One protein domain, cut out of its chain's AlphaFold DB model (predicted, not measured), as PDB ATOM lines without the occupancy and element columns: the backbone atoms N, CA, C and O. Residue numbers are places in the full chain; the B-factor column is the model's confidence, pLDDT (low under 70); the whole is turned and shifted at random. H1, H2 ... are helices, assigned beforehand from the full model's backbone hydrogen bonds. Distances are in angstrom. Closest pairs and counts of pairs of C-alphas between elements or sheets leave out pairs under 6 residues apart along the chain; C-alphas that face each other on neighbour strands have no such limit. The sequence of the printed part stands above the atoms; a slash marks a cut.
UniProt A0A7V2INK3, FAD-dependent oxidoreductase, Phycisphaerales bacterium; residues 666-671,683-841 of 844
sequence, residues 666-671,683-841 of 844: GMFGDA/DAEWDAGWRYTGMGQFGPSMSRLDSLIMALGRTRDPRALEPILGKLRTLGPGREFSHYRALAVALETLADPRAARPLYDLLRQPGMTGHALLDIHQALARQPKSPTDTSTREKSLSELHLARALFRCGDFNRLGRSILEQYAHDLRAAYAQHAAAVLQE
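Overview. This is residues 666 to 671 and 683 to 841 of the 844 residues of the protein "FAD-dependent oxidoreductase" of Phycisphaerales bacterium (UniProt A0A7V2INK3). H1, H3 and H6 lie side by side, pointing the same way, with H2 and H4 running against them over one side, an up-and-down bundle. H7 packs on H6, H8 packs on H7, and H5 lies far out. The class is all helix: 165 printed residues, eight named helices, H1 to H8, no named strand. The whole is compact, with a radius of gyration of the C-alphas of 15.8 A and spans of 48 by 36 by 28 A.

Arrangement. H6, residues 791 to 808, touches H3, residues 737 to 750, at a shallow tilt of 13 degrees, closest at C-alphas 805 and 748, 5.1 A. H1, residues 704 to 714, touches H3, closest at C-alphas 713 and 746, 4.1 A. H4, residues 753 to 763, touches residues 799 to 807 of H6, closest at C-alphas 756 and 806, 5.3 A. H7, residues 812 to 823, touches residues 800 to 807 of H6, closest at C-alphas 816 and 803, 4.2 A. H7 and H8, residues 829 to 840, form a hairpin, closest at C-alphas 820 and 835, 5.2 A. Every O i to N i+4 pair is within hydrogen-bond range, except in H2, residues 718 to 730, 6 of 9, H4, 5 of 7, and H7, 6 of 8.

Along the chain. H6 measures 26.1 A from first to last C-alpha. H1 begins at C-alpha 704 (-62.314, 41.930, 26.638) and H8 ends at C-alpha 840 (-33.702, 30.750, 38.483).

Size, cuts and confidence. Residues 672 to 682 are cut out, C-alphas 671 and 683 being 19.2 A apart. The link from H4 to H5, residues 776 to 781, is long. Residues 694 and 696 have pLDDT under 70.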
ATOM      1  N   GLY A 666     -53.754  35.849  17.214       97.00
ATOM      2  CA  GLY A 666     -52.849  36.370  18.237       97.00
ATOM      3  C   GLY A 666     -52.730  35.445  19.448       97.00
ATOM      4  O   GLY A 666     -51.637  35.250  19.970       97.00
ATOM      5  N   MET A 667     -53.817  34.785  19.855       95.50
ATOM      6  CA  MET A 667     -53.791  33.803  20.946       95.50
ATOM      7  C   MET A 667     -53.011  32.527  20.601       95.50
ATOM      8  O   MET A 667     -52.405  31.946  21.503       95.50
ATOM      9  N   PHE A 668     -52.938  32.147  19.321       95.44
ATOM     10  CA  PHE A 668     -52.012  31.121  18.821       95.44
ATOM     11  C   PHE A 668     -50.555  31.594  18.703       95.44
ATOM     12  O   PHE A 668     -49.671  30.787  18.421       95.44
ATOM     13  N   GLY A 669     -50.284  32.882  18.922       95.75
ATOM     14  CA  GLY A 669     -48.972  33.485  18.702       95.75
ATOM     15  C   GLY A 669     -48.674  33.800  17.235       95.75
ATOM     16  O   GLY A 669     -47.513  33.926  16.855       95.75
ATOM     17  N   ASP A 670     -49.709  33.917  16.402       97.25
ATOM     18  CA  ASP A 670     -49.600  34.243  14.985       97.25
ATOM     19  C   ASP A 670     -49.708  35.760  14.742       97.25
ATOM     20  O   ASP A 670     -50.625  36.423  15.229       97.25
ATOM     21  N   ALA A 671     -48.778  36.319  13.963       97.69
ATOM     22  CA  ALA A 671     -48.678  37.762  13.732       97.69
ATOM     23  C   ALA A 671     -49.577  38.308  12.605       97.69
ATOM     24  O   ALA A 671     -49.625  39.523  12.405       97.69
ATOM     25  N   ASP A 683     -57.010  52.113  20.587       96.62
ATOM     26  CA  ASP A 683     -58.219  52.940  20.503       96.62
ATOM     27  C   ASP A 683     -59.225  52.695  21.643       96.62
ATOM     28  O   ASP A 683     -60.079  53.539  21.912       96.62
ATOM     29  N   ALA A 684     -59.167  51.538  22.312       96.62
ATOM     30  CA  ALA A 684     -60.103  51.204  23.388       96.62
ATOM     31  C   ALA A 684     -59.902  52.095  24.628       96.62
ATOM     32  O   ALA A 684     -58.795  52.534  24.896       96.62
ATOM     33  N   GLU A 685     -60.916  52.279  25.469       96.56
ATOM     34  CA  GLU A 685     -60.735  52.764  26.849       96.56
ATOM     35  C   GLU A 685     -60.576  51.579  27.813       96.56
ATOM     36  O   GLU A 685     -60.916  50.448  27.464       96.56
ATOM     37  N   TRP A 686     -60.056  51.810  29.024       96.94
ATOM     38  CA  TRP A 686     -60.045  50.756  30.048       96.94
ATOM     39  C   TRP A 686     -61.480  50.341  30.391       96.94
ATOM     40  O   TRP A 686     -62.273  51.164  30.849       96.94
ATOM     41  N   ASP A 687     -61.797  49.062  30.194       95.94
ATOM     42  CA  ASP A 687     -63.059  48.470  30.628       95.94
ATOM     43  C   ASP A 687     -63.025  48.132  32.132       95.94
ATOM     44  O   ASP A 687     -62.111  48.522  32.861       95.94
ATOM     45  N   ALA A 688     -64.070  47.474  32.639       92.56
ATOM     46  CA  ALA A 688     -64.240  47.260  34.075       92.56
ATOM     47  C   ALA A 688     -63.224  46.288  34.696       92.56
ATOM     48  O   ALA A 688     -63.184  46.209  35.919       92.56
ATOM     49  N   GLY A 689     -62.452  45.541  33.896       92.62
ATOM     50  CA  GLY A 689     -61.505  44.547  34.402       92.62
ATOM     51  C   GLY A 689     -62.141  43.474  35.294       92.62
ATOM     52  O   GLY A 689     -63.351  43.240  35.290       92.62
ATOM     53  N   TRP A 690     -61.299  42.808  36.080       92.44
ATOM     54  CA  TRP A 690     -61.700  41.837  37.090       92.44
ATOM     55  C   TRP A 690     -60.860  41.974  38.363       92.44
ATOM     56  O   TRP A 690     -59.629  42.070  38.323       92.44
ATOM     57  N   ARG A 691     -61.542  41.948  39.514       89.75
ATOM     58  CA  ARG A 691     -60.931  41.929  40.850       89.75
ATOM     59  C   ARG A 691     -60.949  40.531  41.428       89.75
ATOM     60  O   ARG A 691     -61.916  39.794  41.252       89.75
ATOM     61  N   TYR A 692     -59.910  40.197  42.181       84.00
ATOM     62  CA  TYR A 692     -59.825  38.895  42.815       84.00
ATOM     63  C   TYR A 692     -60.826  38.818  43.971       84.00
ATOM     64  O   TYR A 692     -60.673  39.505  44.979       84.00
ATOM     65  N   THR A 693     -61.818  37.934  43.881       76.31
ATOM     66  CA  THR A 693     -62.795  37.676  44.959       76.31
ATOM     67  C   THR A 693     -62.485  36.373  45.708       76.31
ATOM     68  O   THR A 693     -61.664  35.584  45.267       76.31
ATOM     69  N   GLY A 694     -63.066  36.118  46.880       68.44
ATOM     70  CA  GLY A 694     -62.834  34.846  47.585       68.44
ATOM     71  C   GLY A 694     -63.670  33.718  46.986       68.44
ATOM     72  O   GLY A 694     -63.195  32.866  46.244       68.44
ATOM     73  N   MET A 695     -64.963  33.759  47.298       74.50
ATOM     74  CA  MET A 695     -65.935  32.730  46.941       74.50
ATOM     75  C   MET A 695     -66.618  33.009  45.603       74.50
ATOM     76  O   MET A 695     -66.876  34.160  45.254       74.50
ATOM     77  N   GLY A 696     -67.022  31.935  44.924       63.50
ATOM     78  CA  GLY A 696     -67.944  32.004  43.797       63.50
ATOM     79  C   GLY A 696     -67.369  32.711  42.572       63.50
ATOM     80  O   GLY A 696     -68.038  33.542  41.961       63.50
ATOM     81  N   GLN A 697     -66.123  32.383  42.240       75.81
ATOM     82  CA  GLN A 697     -65.465  32.871  41.037       75.81
ATOM     83  C   GLN A 697     -65.938  32.081  39.817       75.81
ATOM     84  O   GLN A 697     -65.549  30.929  39.634       75.81
ATOM     85  N   PHE A 698     -66.757  32.727  38.989       78.12
ATOM     86  CA  PHE A 698     -67.259  32.207  37.720       78.12
ATOM     87  C   PHE A 698     -67.148  33.284  36.646       78.12
ATOM     88  O   PHE A 698     -67.077  34.472  36.970       78.12
ATOM     89  N   GLY A 699     -67.193  32.882  35.378       82.44
ATOM     90  CA  GLY A 699     -67.122  33.820  34.268       82.44
ATOM     91  C   GLY A 699     -65.723  34.422  34.080       82.44
ATOM     92  O   GLY A 699     -64.719  33.811  34.467       82.44
ATOM     93  N   PRO A 700     -65.627  35.591  33.421       83.69
ATOM     94  CA  PRO A 700     -64.350  36.176  33.025       83.69
ATOM     95  C   PRO A 700     -63.482  36.544  34.230       83.69
ATOM     96  O   PRO A 700     -63.878  37.357  35.059       83.69
ATOM     97  N   SER A 701     -62.257  36.003  34.270       88.38
ATOM     98  CA  SER A 701     -61.168  36.524  35.121       88.38
ATOM     99  C   SER A 701     -60.276  37.542  34.393       88.38
ATOM    100  O   SER A 701     -59.291  38.023  34.952       88.38
ATOM    101  N   MET A 702     -60.628  37.853  33.141       89.69
ATOM    102  CA  MET A 702     -59.997  38.827  32.250       89.69
ATOM    103  C   MET A 702     -61.101  39.554  31.486       89.69
ATOM    104  O   MET A 702     -62.076  38.919  31.079       89.69
ATOM    105  N   SER A 703     -60.961  40.860  31.277       93.94
ATOM    106  CA  SER A 703     -61.891  41.603  30.432       93.94
ATOM    107  C   SER A 703     -61.637  41.384  28.935       93.94
ATOM    108  O   SER A 703     -60.686  40.709  28.525       93.94
ATOM    109  N   ARG A 704     -62.487  41.981  28.090       94.81
ATOM    110  CA  ARG A 704     -62.314  41.930  26.638       94.81
ATOM    111  C   ARG A 704     -61.012  42.610  26.223       94.81
ATOM    112  O   ARG A 704     -60.263  42.031  25.437       94.81
ATOM    113  N   LEU A 705     -60.742  43.804  26.752       97.44
ATOM    114  CA  LEU A 705     -59.507  44.526  26.457       97.44
ATOM    115  C   LEU A 705     -58.281  43.766  26.973       97.44
ATOM    116  O   LEU A 705     -57.299  43.635  26.244       97.44
ATOM    117  N   ASP A 706     -58.352  43.210  28.182       97.69
ATOM    118  CA  ASP A 706     -57.268  42.410  28.759       97.69
ATOM    119  C   ASP A 706     -56.885  41.234  27.852       97.69
ATOM    120  O   ASP A 706     -55.705  40.975  27.607       97.69
ATOM    121  N   SER A 707     -57.890  40.542  27.314       97.06
ATOM    122  CA  SER A 707     -57.705  39.427  26.386       97.06
ATOM    123  C   SER A 707     -57.026  39.858  25.080       97.06
ATOM    124  O   SER A 707     -56.050  39.236  24.652       97.06
ATOM    125  N   LEU A 708     -57.453  40.988  24.499       98.25
ATOM    126  CA  LEU A 708     -56.833  41.562  23.299       98.25
ATOM    127  C   LEU A 708     -55.379  41.997  23.542       98.25
ATOM    128  O   LEU A 708     -54.530  41.762  22.684       98.25
ATOM    129  N   ILE A 709     -55.069  42.572  24.710       98.56
ATOM    130  CA  ILE A 709     -53.695  42.919  25.114       98.56
ATOM    131  C   ILE A 709     -52.819  41.661  25.164       98.56
ATOM    132  O   ILE A 709     -51.716  41.653  24.613       98.56
ATOM    133  N   MET A 710     -53.308  40.583  25.786       97.44
ATOM    134  CA  MET A 710     -52.580  39.311  25.840       97.44
ATOM    135  C   MET A 710     -52.357  38.720  24.445       97.44
ATOM    136  O   MET A 710     -51.253  38.265  24.147       97.44
ATOM    137  N   ALA A 711     -53.386  38.724  23.595       97.94
ATOM    138  CA  ALA A 711     -53.296  38.233  22.225       97.94
ATOM    139  C   ALA A 711     -52.286  39.038  21.402       97.94
ATOM    140  O   ALA A 711     -51.444  38.452  20.726       97.94
ATOM    141  N   LEU A 712     -52.312  40.370  21.519       98.62
ATOM    142  CA  LEU A 712     -51.366  41.260  20.852       98.62
ATOM    143  C   LEU A 712     -49.925  40.980  21.296       98.62
ATOM    144  O   LEU A 712     -49.053  40.830  20.445       98.62
ATOM    145  N   GLY A 713     -49.670  40.829  22.599       97.88
ATOM    146  CA  GLY A 713     -48.339  40.467  23.104       97.88
ATOM    147  C   GLY A 713     -47.854  39.101  22.605       97.88
ATOM    148  O   GLY A 713     -46.687  38.947  22.245       97.88
ATOM    149  N   ARG A 714     -48.757  38.115  22.510       97.12
ATOM    150  CA  ARG A 714     -48.449  36.765  22.007       97.12
ATOM    151  C   ARG A 714     -48.039  36.727  20.540       97.12
ATOM    152  O   ARG A 714     -47.267  35.840  20.186       97.12
ATOM    153  N   THR A 715     -48.463  37.693  19.720       97.50
ATOM    154  CA  THR A 715     -48.012  37.797  18.316       97.50
ATOM    155  C   THR A 715     -46.497  37.955  18.181       97.50
ATOM    156  O   THR A 715     -45.948  37.637  17.128       97.50
ATOM    157  N   ARG A 716     -45.824  38.482  19.219       97.06
ATOM    158  CA  ARG A 716     -44.410  38.894  19.187       97.06
ATOM    159  C   ARG A 716     -44.065  39.873  18.055       97.06
ATOM    160  O   ARG A 716     -42.896  40.038  17.712       97.06
ATOM    161  N   ASP A 717     -45.065  40.540  17.486       97.62
ATOM    162  CA  ASP A 717     -44.873  41.523  16.429       97.62
ATOM    163  C   ASP A 717     -44.376  42.856  17.025       97.62
ATOM    164  O   ASP A 717     -44.938  43.322  18.019       97.62
ATOM    165  N   PRO A 718     -43.371  43.529  16.435       95.38
ATOM    166  CA  PRO A 718     -42.888  44.821  16.929       95.38
ATOM    167  C   PRO A 718     -43.971  45.904  17.063       95.38
ATOM    168  O   PRO A 718     -43.846  46.793  17.909       95.38
ATOM    169  N   ARG A 719     -45.047  45.832  16.265       96.00
ATOM    170  CA  ARG A 719     -46.197  46.754  16.326       96.00
ATOM    171  C   ARG A 719     -47.004  46.615  17.621       96.00
ATOM    172  O   ARG A 719     -47.749  47.530  17.958       96.00
ATOM    173  N   ALA A 720     -46.847  45.515  18.359       98.00
ATOM    174  CA  ALA A 720     -47.531  45.276  19.627       98.00
ATOM    175  C   ALA A 720     -47.084  46.221  20.748       98.00
ATOM    176  O   ALA A 720     -47.879  46.552  21.627       98.00
ATOM    177  N   LEU A 721     -45.818  46.649  20.739       98.06
ATOM    178  CA  LEU A 721     -45.207  47.259  21.915       98.06
ATOM    179  C   LEU A 721     -45.836  48.604  22.296       98.06
ATOM    180  O   LEU A 721     -46.277  48.758  23.431       98.06
ATOM    181  N   GLU A 722     -45.877  49.584  21.391       98.12
ATOM    182  CA  GLU A 722     -46.354  50.933  21.744       98.12
ATOM    183  C   GLU A 722     -47.829  50.982  22.177       98.12
ATOM    184  O   GLU A 722     -48.098  51.650  23.175       98.12
ATOM    185  N   PRO A 723     -48.782  50.262  21.549       98.44
ATOM    186  CA  PRO A 723     -50.150  50.169  22.066       98.44
ATOM    187  C   PRO A 723     -50.209  49.662  23.515       98.44
ATOM    188  O   PRO A 723     -50.911  50.231  24.353       98.44
ATOM    189  N   ILE A 724     -49.421  48.632  23.841       98.69
ATOM    190  CA  ILE A 724     -49.368  48.050  25.189       98.69
ATOM    191  C   ILE A 724     -48.689  49.015  26.174       98.69
ATOM    192  O   ILE A 724     -49.183  49.208  27.287       98.69
ATOM    193  N   LEU A 725     -47.596  49.682  25.782       98.50
ATOM    194  CA  LEU A 725     -46.951  50.705  26.613       98.50
ATOM    195  C   LEU A 725     -47.855  51.922  26.832       98.50
ATOM    196  O   LEU A 725     -47.859  52.486  27.926       98.50
ATOM    197  N   GLY A 726     -48.648  52.308  25.832       98.12
ATOM    198  CA  GLY A 726     -49.675  53.340  25.952       98.12
ATOM    199  C   GLY A 726     -50.669  53.017  27.067       98.12
ATOM    200  O   GLY A 726     -50.907  53.858  27.932       98.12
ATOM    201  N   LYS A 727     -51.162  51.773  27.116       98.25
ATOM    202  CA  LYS A 727     -52.027  51.282  28.203       98.25
ATOM    203  C   LYS A 727     -51.336  51.260  29.557       98.25
ATOM    204  O   LYS A 727     -51.914  51.703  30.545       98.25
ATOM    205  N   LEU A 728     -50.091  50.796  29.611       98.12
ATOM    206  CA  LEU A 728     -49.327  50.757  30.855       98.12
ATOM    207  C   LEU A 728     -49.135  52.155  31.465       98.12
ATOM    208  O   LEU A 728     -49.261  52.306  32.676       98.12
ATOM    209  N   ARG A 729     -48.882  53.183  30.642       96.94
ATOM    210  CA  ARG A 729     -48.689  54.572  31.104       96.94
ATOM    211  C   ARG A 729     -49.955  55.196  31.705       96.94
ATOM    212  O   ARG A 729     -49.834  56.129  32.493       96.94
ATOM    213  N   THR A 730     -51.147  54.713  31.348       95.88
ATOM    214  CA  THR A 730     -52.424  55.216  31.886       95.88
ATOM    215  C   THR A 730     -52.959  54.389  33.055       95.88
ATOM    216  O   THR A 730     -53.924  54.800  33.703       95.88
ATOM    217  N   LEU A 731     -52.348  53.238  33.356       95.69
ATOM    218  CA  LEU A 731     -52.748  52.401  34.479       95.69
ATOM    219  C   LEU A 731     -52.201  52.976  35.794       95.69
ATOM    220  O   LEU A 731     -50.998  53.169  35.949       95.69
ATOM    221  N   GLY A 732     -53.092  53.255  36.746       92.44
ATOM    222  CA  GLY A 732     -52.742  53.747  38.083       92.44
ATOM    223  C   GLY A 732     -52.923  52.694  39.184       92.44
ATOM    224  O   GLY A 732     -53.390  51.590  38.904       92.44
ATOM    225  N   PRO A 733     -52.617  53.027  40.451       94.25
ATOM    226  CA  PRO A 733     -52.774  52.130  41.587       94.25
ATOM    227  C   PRO A 733     -54.251  51.860  41.880       94.25
ATOM    228  O   PRO A 733     -55.126  52.674  41.592       94.25
ATOM    229  N   GLY A 734     -54.542  50.712  42.491       89.88
ATOM    230  CA  GLY A 734     -55.906  50.348  42.896       89.88
ATOM    231  C   GLY A 734     -56.829  49.907  41.755       89.88
ATOM    232  O   GLY A 734     -57.968  49.534  42.031       89.88
ATOM    233  N   ARG A 735     -56.353  49.888  40.504       94.56
ATOM    234  CA  ARG A 735     -57.045  49.258  39.369       94.56
ATOM    235  C   ARG A 735     -57.180  47.746  39.539       94.56
ATOM    236  O   ARG A 735     -56.675  47.158  40.494       94.56
ATOM    237  N   GLU A 736     -57.936  47.147  38.641       95.12
ATOM    238  CA  GLU A 736     -58.332  45.751  38.661       95.12
ATOM    239  C   GLU A 736     -57.150  44.810  38.412       95.12
ATOM    240  O   GLU A 736     -56.249  45.101  37.624       95.12
ATOM    241  N   PHE A 737     -57.159  43.657  39.087       95.25
ATOM    242  CA  PHE A 737     -56.082  42.669  39.004       95.25
ATOM    243  C   PHE A 737     -55.818  42.211  37.565       95.25
ATOM    244  O   PHE A 737     -54.661  42.076  37.156       95.25
ATOM    245  N   SER A 738     -56.882  41.989  36.793       95.81
ATOM    246  CA  SER A 738     -56.768  41.499  35.422       95.81
ATOM    247  C   SER A 738     -55.989  42.444  34.505       95.81
ATOM    248  O   SER A 738     -55.207  41.954  33.695       95.81
ATOM    249  N   HIS A 739     -56.090  43.764  34.694       97.62
ATOM    250  CA  HIS A 739     -55.347  44.752  33.904       97.62
ATOM    251  C   HIS A 739     -53.837  44.655  34.136       97.62
ATOM    252  O   HIS A 739     -53.060  44.586  33.180       97.62
ATOM    253  N   TYR A 740     -53.403  44.581  35.404       97.62
ATOM    254  CA  TYR A 740     -51.984  44.381  35.723       97.62
ATOM    255  C   TYR A 740     -51.475  43.064  35.145       97.62
ATOM    256  O   TYR A 740     -50.387  43.006  34.576       97.62
ATOM    257  N   ARG A 741     -52.281  42.004  35.266       96.69
ATOM    258  CA  ARG A 741     -51.946  40.678  34.757       96.69
ATOM    259  C   ARG A 741     -51.841  40.656  33.229       96.69
ATOM    260  O   ARG A 741     -50.886  40.073  32.721       96.69
ATOM    261  N   ALA A 742     -52.783  41.265  32.507       97.56
ATOM    262  CA  ALA A 742     -52.795  41.320  31.045       97.56
ATOM    263  C   ALA A 742     -51.519  41.971  30.511       97.56
ATOM    264  O   ALA A 742     -50.819  41.382  29.686       97.56
ATOM    265  N   LEU A 743     -51.192  43.157  31.036       98.31
ATOM    266  CA  LEU A 743     -49.997  43.904  30.659       98.31
ATOM    267  C   LEU A 743     -48.724  43.141  31.014       98.31
ATOM    268  O   LEU A 743     -47.840  43.029  30.171       98.31
ATOM    269  N   ALA A 744     -48.639  42.593  32.230       97.69
ATOM    270  CA  ALA A 744     -47.479  41.820  32.657       97.69
ATOM    271  C   ALA A 744     -47.232  40.631  31.721       97.69
ATOM    272  O   ALA A 744     -46.140  40.500  31.182       97.69
ATOM    273  N   VAL A 745     -48.252  39.810  31.448       96.31
ATOM    274  CA  VAL A 745     -48.111  38.645  30.559       96.31
ATOM    275  C   VAL A 745     -47.754  39.063  29.131       96.31
ATOM    276  O   VAL A 745     -46.887  38.444  28.511       96.31
ATOM    277  N   ALA A 746     -48.391  40.108  28.597       98.00
ATOM    278  CA  ALA A 746     -48.120  40.574  27.242       98.00
ATOM    279  C   ALA A 746     -46.682  41.104  27.100       98.00
ATOM    280  O   ALA A 746     -45.972  40.708  26.177       98.00
ATOM    281  N   LEU A 747     -46.221  41.929  28.044       98.12
ATOM    282  CA  LEU A 747     -44.869  42.495  28.041       98.12
ATOM    283  C   LEU A 747     -43.795  41.436  28.310       98.12
ATOM    284  O   LEU A 747     -42.767  41.448  27.643       98.12
ATOM    285  N   GLU A 748     -44.049  40.475  29.203       94.44
ATOM    286  CA  GLU A 748     -43.172  39.311  29.405       94.44
ATOM    287  C   GLU A 748     -43.003  38.489  28.129       94.44
ATOM    288  O   GLU A 748     -41.914  37.998  27.850       94.44
ATOM    289  N   THR A 749     -44.078  38.342  27.352       94.69
ATOM    290  CA  THR A 749     -44.048  37.576  26.101       94.69
ATOM    291  C   THR A 749     -43.255  38.294  25.006       94.69
ATOM    292  O   THR A 749     -42.600  37.626  24.203       94.69
ATOM    293  N   LEU A 750     -43.302  39.634  24.984       96.06
ATOM    294  CA  LEU A 750     -42.502  40.476  24.089       96.06
ATOM    295  C   LEU A 750     -41.030  40.561  24.519       96.06
ATOM    296  O   LEU A 750     -40.159  40.633  23.658       96.06
ATOM    297  N   ALA A 751     -40.767  40.568  25.831       95.00
ATOM    298  CA  ALA A 751     -39.441  40.678  26.443       95.00
ATOM    299  C   ALA A 751     -38.596  41.867  25.923       95.00
ATOM    300  O   ALA A 751     -37.374  41.775  25.815       95.00
ATOM    301  N   ASP A 752     -39.235  42.999  25.597       96.50
ATOM    302  CA  ASP A 752     -38.557  44.183  25.050       96.50
ATOM    303  C   ASP A 752     -38.042  45.119  26.170       96.50
ATOM    304  O   ASP A 752     -38.842  45.583  26.995       96.50
ATOM    305  N   PRO A 753     -36.742  45.486  26.185       96.81
ATOM    306  CA  PRO A 753     -36.158  46.362  27.205       96.81
ATOM    307  C   PRO A 753     -36.819  47.734  27.372       96.81
ATOM    308  O   PRO A 753     -36.742  48.344  28.442       96.81
ATOM    309  N   ARG A 754     -37.505  48.244  26.342       97.44
ATOM    310  CA  ARG A 754     -38.223  49.527  26.409       97.44
ATOM    311  C   ARG A 754     -39.395  49.498  27.394       97.44
ATOM    312  O   ARG A 754     -39.812  50.558  27.859       97.44
ATOM    313  N   ALA A 755     -39.894  48.316  27.760       97.88
ATOM    314  CA  ALA A 755     -40.938  48.157  28.769       97.88
ATOM    315  C   ALA A 755     -40.435  48.338  30.213       97.88
ATOM    316  O   ALA A 755     -41.234  48.642  31.102       97.88
ATOM    317  N   ALA A 756     -39.125  48.212  30.460       98.00
ATOM    318  CA  ALA A 756     -38.560  48.222  31.809       98.00
ATOM    319  C   ALA A 756     -38.846  49.525  32.568       98.00
ATOM    320  O   ALA A 756     -39.260  49.503  33.727       98.00
ATOM    321  N   ARG A 757     -38.646  50.682  31.923       98.06
ATOM    322  CA  ARG A 757     -38.846  51.977  32.585       98.06
ATOM    323  C   ARG A 757     -40.327  52.253  32.900       98.06
ATOM    324  O   ARG A 757     -40.606  52.561  34.055       98.06
ATOM    325  N   PRO A 758     -41.282  52.077  31.967       98.31
ATOM    326  CA  PRO A 758     -42.708  52.184  32.280       98.31
ATOM    327  C   PRO A 758     -43.183  51.249  33.406       98.31
ATOM    328  O   PRO A 758     -43.932  51.678  34.282       98.31
ATOM    329  N   LEU A 759     -42.723  49.990  33.427       98.50
ATOM    330  CA  LEU A 759     -43.061  49.035  34.494       98.50
ATOM    331  C   LEU A 759     -42.511  49.488  35.853       98.50
ATOM    332  O   LEU A 759     -43.211  49.435  36.864       98.50
ATOM    333  N   TYR A 760     -41.270  49.976  35.867       98.50
ATOM    334  CA  TYR A 760     -40.649  50.572  37.046       98.50
ATOM    335  C   TYR A 760     -41.426  51.789  37.559       98.50
ATOM    336  O   TYR A 760     -41.676  51.892  38.760       98.50
ATOM    337  N   ASP A 761     -41.827  52.697  36.666       98.12
ATOM    338  CA  ASP A 761     -42.550  53.914  37.035       98.12
ATOM    339  C   ASP A 761     -43.919  53.581  37.661       98.12
ATOM    340  O   ASP A 761     -44.289  54.204  38.655       98.12
ATOM    341  N   LEU A 762     -44.632  52.557  37.163       98.19
ATOM    342  CA  LEU A 762     -45.861  52.050  37.790       98.19
ATOM    343  C   LEU A 762     -45.592  51.443  39.175       98.19
ATOM    344  O   LEU A 762     -46.264  51.798  40.143       98.19
ATOM    345  N   LEU A 763     -44.592  50.563  39.297       98.19
ATOM    346  CA  LEU A 763     -44.258  49.914  40.570       98.19
ATOM    347  C   LEU A 763     -43.834  50.911  41.656       98.19
ATOM    348  O   LEU A 763     -44.056  50.666  42.835       98.19
ATOM    349  N   ARG A 764     -43.259  52.060  41.290       97.31
ATOM    350  CA  ARG A 764     -42.864  53.091  42.261       97.31
ATOM    351  C   ARG A 764     -44.003  53.949  42.792       97.31
ATOM    352  O   ARG A 764     -43.768  54.745  43.705       97.31
ATOM    353  N   GLN A 765     -45.205  53.822  42.245       97.69
ATOM    354  CA  GLN A 765     -46.345  54.580  42.740       97.69
ATOM    355  C   GLN A 765     -46.774  54.090  44.136       97.69
ATOM    356  O   GLN A 765     -46.632  52.904  44.457       97.69
ATOM    357  N   PRO A 766     -47.312  54.977  44.997       96.50
ATOM    358  CA  PRO A 766     -47.729  54.605  46.344       96.50
ATOM    359  C   PRO A 766     -48.706  53.419  46.359       96.50
ATOM    360  O   PRO A 766     -49.726  53.426  45.675       96.50
ATOM    361  N   GLY A 767     -48.403  52.406  47.177       93.50
ATOM    362  CA  GLY A 767     -49.255  51.228  47.368       93.50
ATOM    363  C   GLY A 767     -49.030  50.074  46.384       93.50
ATOM    364  O   GLY A 767     -49.653  49.028  46.564       93.50
ATOM    365  N   MET A 768     -48.136  50.218  45.399       97.12
ATOM    366  CA  MET A 768     -47.850  49.160  44.416       97.12
ATOM    367  C   MET A 768     -46.827  48.119  44.888       97.12
ATOM    368  O   MET A 768     -46.829  47.010  44.361       97.12
ATOM    369  N   THR A 769     -46.005  48.438  45.892       97.19
ATOM    370  CA  THR A 769     -44.959  47.538  46.410       97.19
ATOM    371  C   THR A 769     -45.037  47.308  47.918       97.19
ATOM    372  O   THR A 769     -45.603  48.127  48.647       97.19
ATOM    373  N   GLY A 770     -44.371  46.257  48.400       96.12
ATOM    374  CA  GLY A 770     -44.175  45.968  49.823       96.12
ATOM    375  C   GLY A 770     -45.198  44.997  50.415       96.12
ATOM    376  O   GLY A 770     -45.435  45.019  51.629       96.12
ATOM    377  N   HIS A 771     -45.811  44.152  49.582       96.44
ATOM    378  CA  HIS A 771     -46.862  43.206  49.973       96.44
ATOM    379  C   HIS A 771     -46.339  41.798  50.293       96.44
ATOM    380  O   HIS A 771     -47.136  40.921  50.651       96.44
ATOM    381  N   ALA A 772     -45.024  41.570  50.218       96.06
ATOM    382  CA  ALA A 772     -44.384  40.371  50.759       96.06
ATOM    383  C   ALA A 772     -44.573  40.275  52.291       96.06
ATOM    384  O   ALA A 772     -44.632  41.294  52.988       96.06
ATOM    385  N   LEU A 773     -44.700  39.053  52.815       94.62
ATOM    386  CA  LEU A 773     -44.833  38.756  54.247       94.62
ATOM    387  C   LEU A 773     -43.632  37.936  54.716       94.62
ATOM    388  O   LEU A 773     -43.581  36.730  54.484       94.62
ATOM    389  N   LEU A 774     -42.676  38.583  55.381       93.31
ATOM    390  CA  LEU A 774     -41.379  37.972  55.699       93.31
ATOM    391  C   LEU A 774     -41.340  37.300  57.079       93.31
ATOM    392  O   LEU A 774     -40.482  36.461  57.342       93.31
ATOM    393  N   ASP A 775     -42.265  37.659  57.967       93.44
ATOM    394  CA  ASP A 775     -42.343  37.115  59.318       93.44
ATOM    395  C   ASP A 775     -43.791  37.031  59.828       93.44
ATOM    396  O   ASP A 775     -44.739  37.565  59.238       93.44
ATOM    397  N   ILE A 776     -43.969  36.311  60.939       94.19
ATOM    398  CA  ILE A 776     -45.294  36.027  61.491       94.19
ATOM    399  C   ILE A 776     -45.960  37.267  62.095       94.19
ATOM    400  O   ILE A 776     -47.185  37.366  62.075       94.19
ATOM    401  N   HIS A 777     -45.188  38.242  62.581       95.25
ATOM    402  CA  HIS A 777     -45.733  39.484  63.126       95.25
ATOM    403  C   HIS A 777     -46.329  40.346  62.012       95.25
ATOM    404  O   HIS A 777     -47.439  40.858  62.162       95.25
ATOM    405  N   GLN A 778     -45.650  40.441  60.865       94.25
ATOM    406  CA  GLN A 778     -46.182  41.083  59.663       94.25
ATOM    407  C   GLN A 778     -47.441  40.375  59.164       94.25
ATOM    408  O   GLN A 778     -48.425  41.039  58.831       94.25
ATOM    409  N   ALA A 779     -47.427  39.038  59.131       93.12
ATOM    410  CA  ALA A 779     -48.573  38.247  58.697       93.12
ATOM    411  C   ALA A 779     -49.802  38.473  59.593       93.12
ATOM    412  O   ALA A 779     -50.892  38.693  59.069       93.12
ATOM    413  N   LEU A 780     -49.624  38.498  60.919       94.12
ATOM    414  CA  LEU A 780     -50.685  38.795  61.885       94.12
ATOM    415  C   LEU A 780     -51.198  40.237  61.760       94.12
ATOM    416  O   LEU A 780     -52.405  40.456  61.725       94.12
ATOM    417  N   ALA A 781     -50.300  41.220  61.641       92.94
ATOM    418  CA  ALA A 781     -50.671  42.634  61.552       92.94
ATOM    419  C   ALA A 781     -51.431  42.980  60.260       92.94
ATOM    420  O   ALA A 781     -52.286  43.864  60.257       92.94
ATOM    421  N   ARG A 782     -51.117  42.293  59.156       89.94
ATOM    422  CA  ARG A 782     -51.722  42.518  57.832       89.94
ATOM    423  C   ARG A 782     -52.854  41.541  57.519       89.94
ATOM    424  O   ARG A 782     -53.381  41.557  56.409       89.94
ATOM    425  N   GLN A 783     -53.216  40.673  58.459       87.62
ATOM    426  CA  GLN A 783     -54.245  39.671  58.242       87.62
ATOM    427  C   GLN A 783     -55.624  40.322  58.022       87.62
ATOM    428  O   GLN A 783     -56.062  41.119  58.854       87.62
ATOM    429  N   PRO A 784     -56.363  39.945  56.961       81.19
ATOM    430  CA  PRO A 784     -57.739  40.395  56.788       81.19
ATOM    431  C   PRO A 784     -58.650  39.898  57.917       81.19
ATOM    432  O   PRO A 784     -58.540  38.744  58.336       81.19
ATOM    433  N   LYS A 785     -59.593  40.732  58.378       80.75
ATOM    434  CA  LYS A 785     -60.556  40.332  59.424       80.75
ATOM    435  C   LYS A 785     -61.560  39.295  58.915       80.75
ATOM    436  O   LYS A 785     -61.823  38.305  59.590       80.75
ATOM    437  N   SER A 786     -62.117  39.514  57.723       85.25
ATOM    438  CA  SER A 786     -63.129  38.618  57.151       85.25
ATOM    439  C   SER A 786     -62.512  37.284  56.698       85.25
ATOM    440  O   SER A 786     -61.437  37.292  56.084       85.25
ATOM    441  N   PRO A 787     -63.179  36.134  56.944       81.31
ATOM    442  CA  PRO A 787     -62.742  34.802  56.505       81.31
ATOM    443  C   PRO A 787     -62.746  34.604  54.980       81.31
ATOM    444  O   PRO A 787     -62.366  33.534  54.512       81.31
ATOM    445  N   THR A 788     -63.163  35.608  54.210       84.69
ATOM    446  CA  THR A 788     -63.241  35.559  52.742       84.69
ATOM    447  C   THR A 788     -62.654  36.797  52.053       84.69
ATOM    448  O   THR A 788     -62.840  36.984  50.851       84.69
ATOM    449  N   ASP A 789     -61.960  37.666  52.797       85.94
ATOM    450  CA  ASP A 789     -61.324  38.868  52.245       85.94
ATOM    451  C   ASP A 789     -60.014  38.528  51.517       85.94
ATOM    452  O   ASP A 789     -59.112  37.876  52.050       85.94
ATOM    453  N   THR A 790     -59.941  38.988  50.270       86.56
ATOM    454  CA  THR A 790     -58.884  38.709  49.296       86.56
ATOM    455  C   THR A 790     -58.004  39.913  48.983       86.56
ATOM    456  O   THR A 790     -57.092  39.798  48.168       86.56
ATOM    457  N   SER A 791     -58.208  41.057  49.635       87.19
ATOM    458  CA  SER A 791     -57.517  42.317  49.323       87.19
ATOM    459  C   SER A 791     -55.989  42.224  49.423       87.19
ATOM    460  O   SER A 791     -55.266  42.760  48.582       87.19
ATOM    461  N   THR A 792     -55.467  41.506  50.418       89.62
ATOM    462  CA  THR A 792     -54.021  41.269  50.580       89.62
ATOM    463  C   THR A 792     -53.461  40.349  49.498       89.62
ATOM    464  O   THR A 792     -52.316  40.517  49.068       89.62
ATOM    465  N   ARG A 793     -54.275  39.397  49.032       90.62
ATOM    466  CA  ARG A 793     -53.956  38.477  47.936       90.62
ATOM    467  C   ARG A 793     -53.867  39.230  46.615       90.62
ATOM    468  O   ARG A 793     -52.850  39.115  45.946       90.62
ATOM    469  N   GLU A 794     -54.871  40.049  46.298       91.62
ATOM    470  CA  GLU A 794     -54.906  40.890  45.094       91.62
ATOM    471  C   GLU A 794     -53.660  41.779  45.000       91.62
ATOM    472  O   GLU A 794     -52.944  41.726  44.006       91.62
ATOM    473  N   LYS A 795     -53.332  42.512  46.071       94.25
ATOM    474  CA  LYS A 795     -52.138  43.373  46.118       94.25
ATOM    475  C   LYS A 795     -50.840  42.602  45.882       94.25
ATOM    476  O   LYS A 795     -50.006  43.038  45.093       94.25
ATOM    477  N   SER A 796     -50.698  41.443  46.531       95.50
ATOM    478  CA  SER A 796     -49.505  40.603  46.378       95.50
ATOM    479  C   SER A 796     -49.374  40.064  44.953       95.50
ATOM    480  O   SER A 796     -48.286  40.046  44.392       95.50
ATOM    481  N   LEU A 797     -50.489  39.646  44.349       95.38
ATOM    482  CA  LEU A 797     -50.507  39.136  42.984       95.38
ATOM    483  C   LEU A 797     -50.198  40.235  41.963       95.38
ATOM    484  O   LEU A 797     -49.426  39.976  41.041       95.38
ATOM    485  N   SER A 798     -50.757  41.437  42.118       96.56
ATOM    486  CA  SER A 798     -50.467  42.571  41.232       96.56
ATOM    487  C   SER A 798     -48.987  42.964  41.279       96.56
ATOM    488  O   SER A 798     -48.362  43.082  40.226       96.56
ATOM    489  N   GLU A 799     -48.407  43.100  42.478       98.00
ATOM    490  CA  GLU A 799     -46.973  43.384  42.651       98.00
ATOM    491  C   GLU A 799     -46.109  42.294  42.004       98.00
ATOM    492  O   GLU A 799     -45.204  42.603  41.230       98.00
ATOM    493  N   LEU A 800     -46.419  41.019  42.262       97.25
ATOM    494  CA  LEU A 800     -45.626  39.889  41.783       97.25
ATOM    495  C   LEU A 800     -45.634  39.756  40.250       97.25
ATOM    496  O   LEU A 800     -44.585  39.501  39.661       97.25
ATOM    497  N   HIS A 801     -46.781  39.971  39.591       97.56
ATOM    498  CA  HIS A 801     -46.864  39.944  38.122       97.56
ATOM    499  C   HIS A 801     -46.068  41.091  37.489       97.56
ATOM    500  O   HIS A 801     -45.293  40.868  36.564       97.56
ATOM    501  N   LEU A 802     -46.215  42.314  38.002       98.19
ATOM    502  CA  LEU A 802     -45.485  43.470  37.477       98.19
ATOM    503  C   LEU A 802     -43.975  43.365  37.734       98.19
ATOM    504  O   LEU A 802     -43.183  43.714  36.860       98.19
ATOM    505  N   ALA A 803     -43.564  42.868  38.903       98.19
ATOM    506  CA  ALA A 803     -42.156  42.662  39.237       98.19
ATOM    507  C   ALA A 803     -41.502  41.613  38.331       98.19
ATOM    508  O   ALA A 803     -40.380  41.820  37.864       98.19
ATOM    509  N   ARG A 804     -42.216  40.521  38.028       96.81
ATOM    510  CA  ARG A 804     -41.769  39.504  37.070       96.81
ATOM    511  C   ARG A 804     -41.650  40.065  35.654       96.81
ATOM    512  O   ARG A 804     -40.631  39.833  35.005       96.81
ATOM    513  N   ALA A 805     -42.625  40.857  35.212       97.69
ATOM    514  CA  ALA A 805     -42.556  41.528  33.920       97.69
ATOM    515  C   ALA A 805     -41.369  42.485  33.834       97.69
ATOM    516  O   ALA A 805     -40.616  42.443  32.862       97.69
ATOM    517  N   LEU A 806     -41.146  43.289  34.876       98.12
ATOM    518  CA  LEU A 806     -39.999  44.188  34.950       98.12
ATOM    519  C   LEU A 806     -38.687  43.404  34.880       98.12
ATOM    520  O   LEU A 806     -37.808  43.764  34.101       98.12
ATOM    521  N   PHE A 807     -38.577  42.318  35.646       97.19
ATOM    522  CA  PHE A 807     -37.397  41.460  35.667       97.19
ATOM    523  C   PHE A 807     -37.067  40.890  34.280       97.19
ATOM    524  O   PHE A 807     -35.933  41.007  33.817       97.19
ATOM    525  N   ARG A 808     -38.068  40.337  33.584       95.62
ATOM    526  CA  ARG A 808     -37.908  39.742  32.246       95.62
ATOM    527  C   ARG A 808     -37.697  40.783  31.137       95.62
ATOM    528  O   ARG A 808     -37.110  40.449  30.117       95.62
ATOM    529  N   CYS A 809     -38.106  42.036  31.342       96.62
ATOM    530  CA  CYS A 809     -37.883  43.139  30.399       96.62
ATOM    531  C   CYS A 809     -36.589  43.931  30.680       96.62
ATOM    532  O   CYS A 809     -36.475  45.062  30.234       96.62
ATOM    533  N   GLY A 810     -35.621  43.402  31.436       95.25
ATOM    534  CA  GLY A 810     -34.318  44.057  31.655       95.25
ATOM    535  C   GLY A 810     -34.144  44.770  33.001       95.25
ATOM    536  O   GLY A 810     -33.100  45.375  33.235       95.25
ATOM    537  N   ASP A 811     -35.129  44.674  33.899       96.38
ATOM    538  CA  ASP A 811     -34.998  44.955  35.336       96.38
ATOM    539  C   ASP A 811     -34.423  46.344  35.680       96.38
ATOM    540  O   ASP A 811     -33.435  46.482  36.409       96.38
ATOM    541  N   PHE A 812     -35.037  47.405  35.147       97.31
ATOM    542  CA  PHE A 812     -34.583  48.782  35.365       97.31
ATOM    543  C   PHE A 812     -34.393  49.094  36.864       97.31
ATOM    544  O   PHE A 812     -35.299  48.906  37.680       97.31
ATOM    545  N   ASN A 813     -33.197  49.576  37.229       96.81
ATOM    546  CA  ASN A 813     -32.768  49.832  38.613       96.81
ATOM    547  C   ASN A 813     -32.862  48.624  39.570       96.81
ATOM    548  O   ASN A 813     -32.924  48.814  40.785       96.81
ATOM    549  N   ARG A 814     -32.855  47.390  39.049       97.12
ATOM    550  CA  ARG A 814     -32.948  46.138  39.821       97.12
ATOM    551  C   ARG A 814     -34.202  45.993  40.693       97.12
ATOM    552  O   ARG A 814     -34.204  45.214  41.650       97.12
ATOM    553  N   LEU A 815     -35.258  46.761  40.415       98.25
ATOM    554  CA  LEU A 815     -36.452  46.777  41.262       98.25
ATOM    555  C   LEU A 815     -37.237  45.463  41.167       98.25
ATOM    556  O   LEU A 815     -37.650  44.936  42.199       98.25
ATOM    557  N   GLY A 816     -37.411  44.915  39.961       97.88
ATOM    558  CA  GLY A 816     -38.134  43.662  39.744       97.88
ATOM    559  C   GLY A 816     -37.440  42.501  40.449       97.88
ATOM    560  O   GLY A 816     -38.067  41.798  41.242       97.88
ATOM    561  N   ARG A 817     -36.119  42.370  40.265       97.81
ATOM    562  CA  ARG A 817     -35.307  41.382  40.996       97.81
ATOM    563  C   ARG A 817     -35.400  41.559  42.509       97.81
ATOM    564  O   ARG A 817     -35.579  40.568  43.203       97.81
ATOM    565  N   SER A 818     -35.303  42.786  43.027       98.06
ATOM    566  CA  SER A 818     -35.360  43.030  44.476       98.06
ATOM    567  C   SER A 818     -36.702  42.612  45.089       98.06
ATOM    568  O   SER A 818     -36.725  42.008  46.159       98.06
ATOM    569  N   ILE A 819     -37.818  42.886  44.407       98.44
ATOM    570  CA  ILE A 819     -39.150  42.445  44.843       98.44
ATOM    571  C   ILE A 819     -39.249  40.914  44.807       98.44
ATOM    572  O   ILE A 819     -39.712  40.303  45.768       98.44
ATOM    573  N   LEU A 820     -38.773  40.274  43.734       98.12
ATOM    574  CA  LEU A 820     -38.760  38.812  43.626       98.12
ATOM    575  C   LEU A 820     -37.886  38.161  44.712       98.12
ATOM    576  O   LEU A 820     -38.286  37.156  45.291       98.12
ATOM    577  N   GLU A 821     -36.728  38.739  45.038       97.12
ATOM    578  CA  GLU A 821     -35.849  38.271  46.120       97.12
ATOM    579  C   GLU A 821     -36.534  38.378  47.495       97.12
ATOM    580  O   GLU A 821     -36.370  37.486  48.331       97.12
ATOM    581  N   GLN A 822     -37.352  39.414  47.725       97.06
ATOM    582  CA  GLN A 822     -38.193  39.507  48.925       97.06
ATOM    583  C   GLN A 822     -39.265  38.412  48.939       97.06
ATOM    584  O   GLN A 822     -39.398  37.701  49.934       97.06
ATOM    585  N   TYR A 823     -39.992  38.226  47.834       97.19
ATOM    586  CA  TYR A 823     -41.017  37.186  47.742       97.19
ATOM    587  C   TYR A 823     -40.452  35.774  47.870       97.19
ATOM    588  O   TYR A 823     -41.112  34.933  48.464       97.19
ATOM    589  N   ALA A 824     -39.228  35.510  47.406       94.56
ATOM    590  CA  ALA A 824     -38.555  34.221  47.589       94.56
ATOM    591  C   ALA A 824     -38.370  33.833  49.075       94.56
ATOM    592  O   ALA A 824     -38.167  32.658  49.380       94.56
ATOM    593  N   HIS A 825     -38.485  34.798  49.996       92.44
ATOM    594  CA  HIS A 825     -38.456  34.603  51.448       92.44
ATOM    595  C   HIS A 825     -39.835  34.772  52.118       92.44
ATOM    596  O   HIS A 825     -39.917  34.789  53.346       92.44
ATOM    597  N   ASP A 826     -40.916  34.897  51.344       93.88
ATOM    598  CA  ASP A 826     -42.278  35.039  51.865       93.88
ATOM    599  C   ASP A 826     -42.711  33.787  52.647       93.88
ATOM    600  O   ASP A 826     -42.409  32.653  52.265       93.88
ATOM    601  N   LEU A 827     -43.456  33.976  53.739       92.81
ATOM    602  CA  LEU A 827     -44.020  32.868  54.512       92.81
ATOM    603  C   LEU A 827     -45.121  32.104  53.760       92.81
ATOM    604  O   LEU A 827     -45.460  30.987  54.145       92.81
ATOM    605  N   ARG A 828     -45.714  32.705  52.724       93.62
ATOM    606  CA  ARG A 828     -46.684  32.059  51.834       93.62
ATOM    607  C   ARG A 828     -45.902  31.327  50.752       93.62
ATOM    608  O   ARG A 828     -45.426  31.939  49.790       93.62
ATOM    609  N   ALA A 829     -45.793  30.011  50.894       91.75
ATOM    610  CA  ALA A 829     -44.914  29.189  50.070       91.75
ATOM    611  C   ALA A 829     -45.258  29.263  48.576       91.75
ATOM    612  O   ALA A 829     -44.359  29.242  47.743       91.75
ATOM    613  N   ALA A 830     -46.536  29.456  48.236       92.19
ATOM    614  CA  ALA A 830     -46.969  29.690  46.862       92.19
ATOM    615  C   ALA A 830     -46.245  30.872  46.187       92.19
ATOM    616  O   ALA A 830     -45.793  30.763  45.049       92.19
ATOM    617  N   TYR A 831     -46.094  31.997  46.890       95.56
ATOM    618  CA  TYR A 831     -45.391  33.161  46.349       95.56
ATOM    619  C   TYR A 831     -43.878  32.962  46.363       95.56
ATOM    620  O   TYR A 831     -43.218  33.305  45.382       95.56
ATOM    621  N   ALA A 832     -43.347  32.344  47.420       94.19
ATOM    622  CA  ALA A 832     -41.921  32.066  47.536       94.19
ATOM    623  C   ALA A 832     -41.406  31.124  46.447       94.19
ATOM    624  O   ALA A 832     -40.412  31.431  45.791       94.19
ATOM    625  N   GLN A 833     -42.109  30.019  46.195       91.94
ATOM    626  CA  GLN A 833     -41.745  29.065  45.148       91.94
ATOM    627  C   GLN A 833     -41.826  29.693  43.760       91.94
ATOM    628  O   GLN A 833     -40.903  29.524  42.966       91.94
ATOM    629  N   HIS A 834     -42.887  30.457  43.480       95.19
ATOM    630  CA  HIS A 834     -43.022  31.151  42.204       95.19
ATOM    631  C   HIS A 834     -41.872  32.139  41.976       95.19
ATOM    632  O   HIS A 834     -41.196  32.073  40.953       95.19
ATOM    633  N   ALA A 835     -41.610  33.026  42.942       96.44
ATOM    634  CA  ALA A 835     -40.557  34.029  42.822       96.44
ATOM    635  C   ALA A 835     -39.160  33.396  42.712       96.44
ATOM    636  O   ALA A 835     -38.360  33.816  41.877       96.44
ATOM    637  N   ALA A 836     -38.882  32.347  43.493       93.56
ATOM    638  CA  ALA A 836     -37.631  31.602  43.406       93.56
ATOM    639  C   ALA A 836     -37.458  30.923  42.039       93.56
ATOM    640  O   ALA A 836     -36.365  30.967  41.478       93.56
ATOM    641  N   ALA A 837     -38.521  30.333  41.483       92.69
ATOM    642  CA  ALA A 837     -38.482  29.714  40.162       92.69
ATOM    643  C   ALA A 837     -38.225  30.752  39.056       92.69
ATOM    644  O   ALA A 837     -37.373  30.524  38.203       92.69
ATOM    645  N   VAL A 838     -38.878  31.919  39.115       94.94
ATOM    646  CA  VAL A 838     -38.635  33.042  38.187       94.94
ATOM    647  C   VAL A 838     -37.183  33.523  38.259       94.94
ATOM    648  O   VAL A 838     -36.554  33.739  37.229       94.94
ATOM    649  N   LEU A 839     -36.616  33.669  39.462       94.62
ATOM    650  CA  LEU A 839     -35.224  34.106  39.644       94.62
ATOM    651  C   LEU A 839     -34.186  33.098  39.121       94.62
ATOM    652  O   LEU A 839     -33.044  33.485  38.868       94.62
ATOM    653  N   GLN A 840     -34.559  31.820  39.004       91.38
ATOM    654  CA  GLN A 840     -33.702  30.750  38.483       91.38
ATOM    655  C   GLN A 840     -33.730  30.645  36.956       91.38
ATOM    656  O   GLN A 840     -32.828  30.032  36.377       91.38
ATOM    657  N   GLU A 841     -34.731  31.228  36.292       86.88
ATOM    658  CA  GLU A 841     -34.729  31.336  34.837       86.88
ATOM    659  C   GLU A 841     -33.505  32.144  34.400       86.88
ATOM    660  O   GLU A 841     -33.188  33.197  34.959       86.88
TER     661      GLU A 841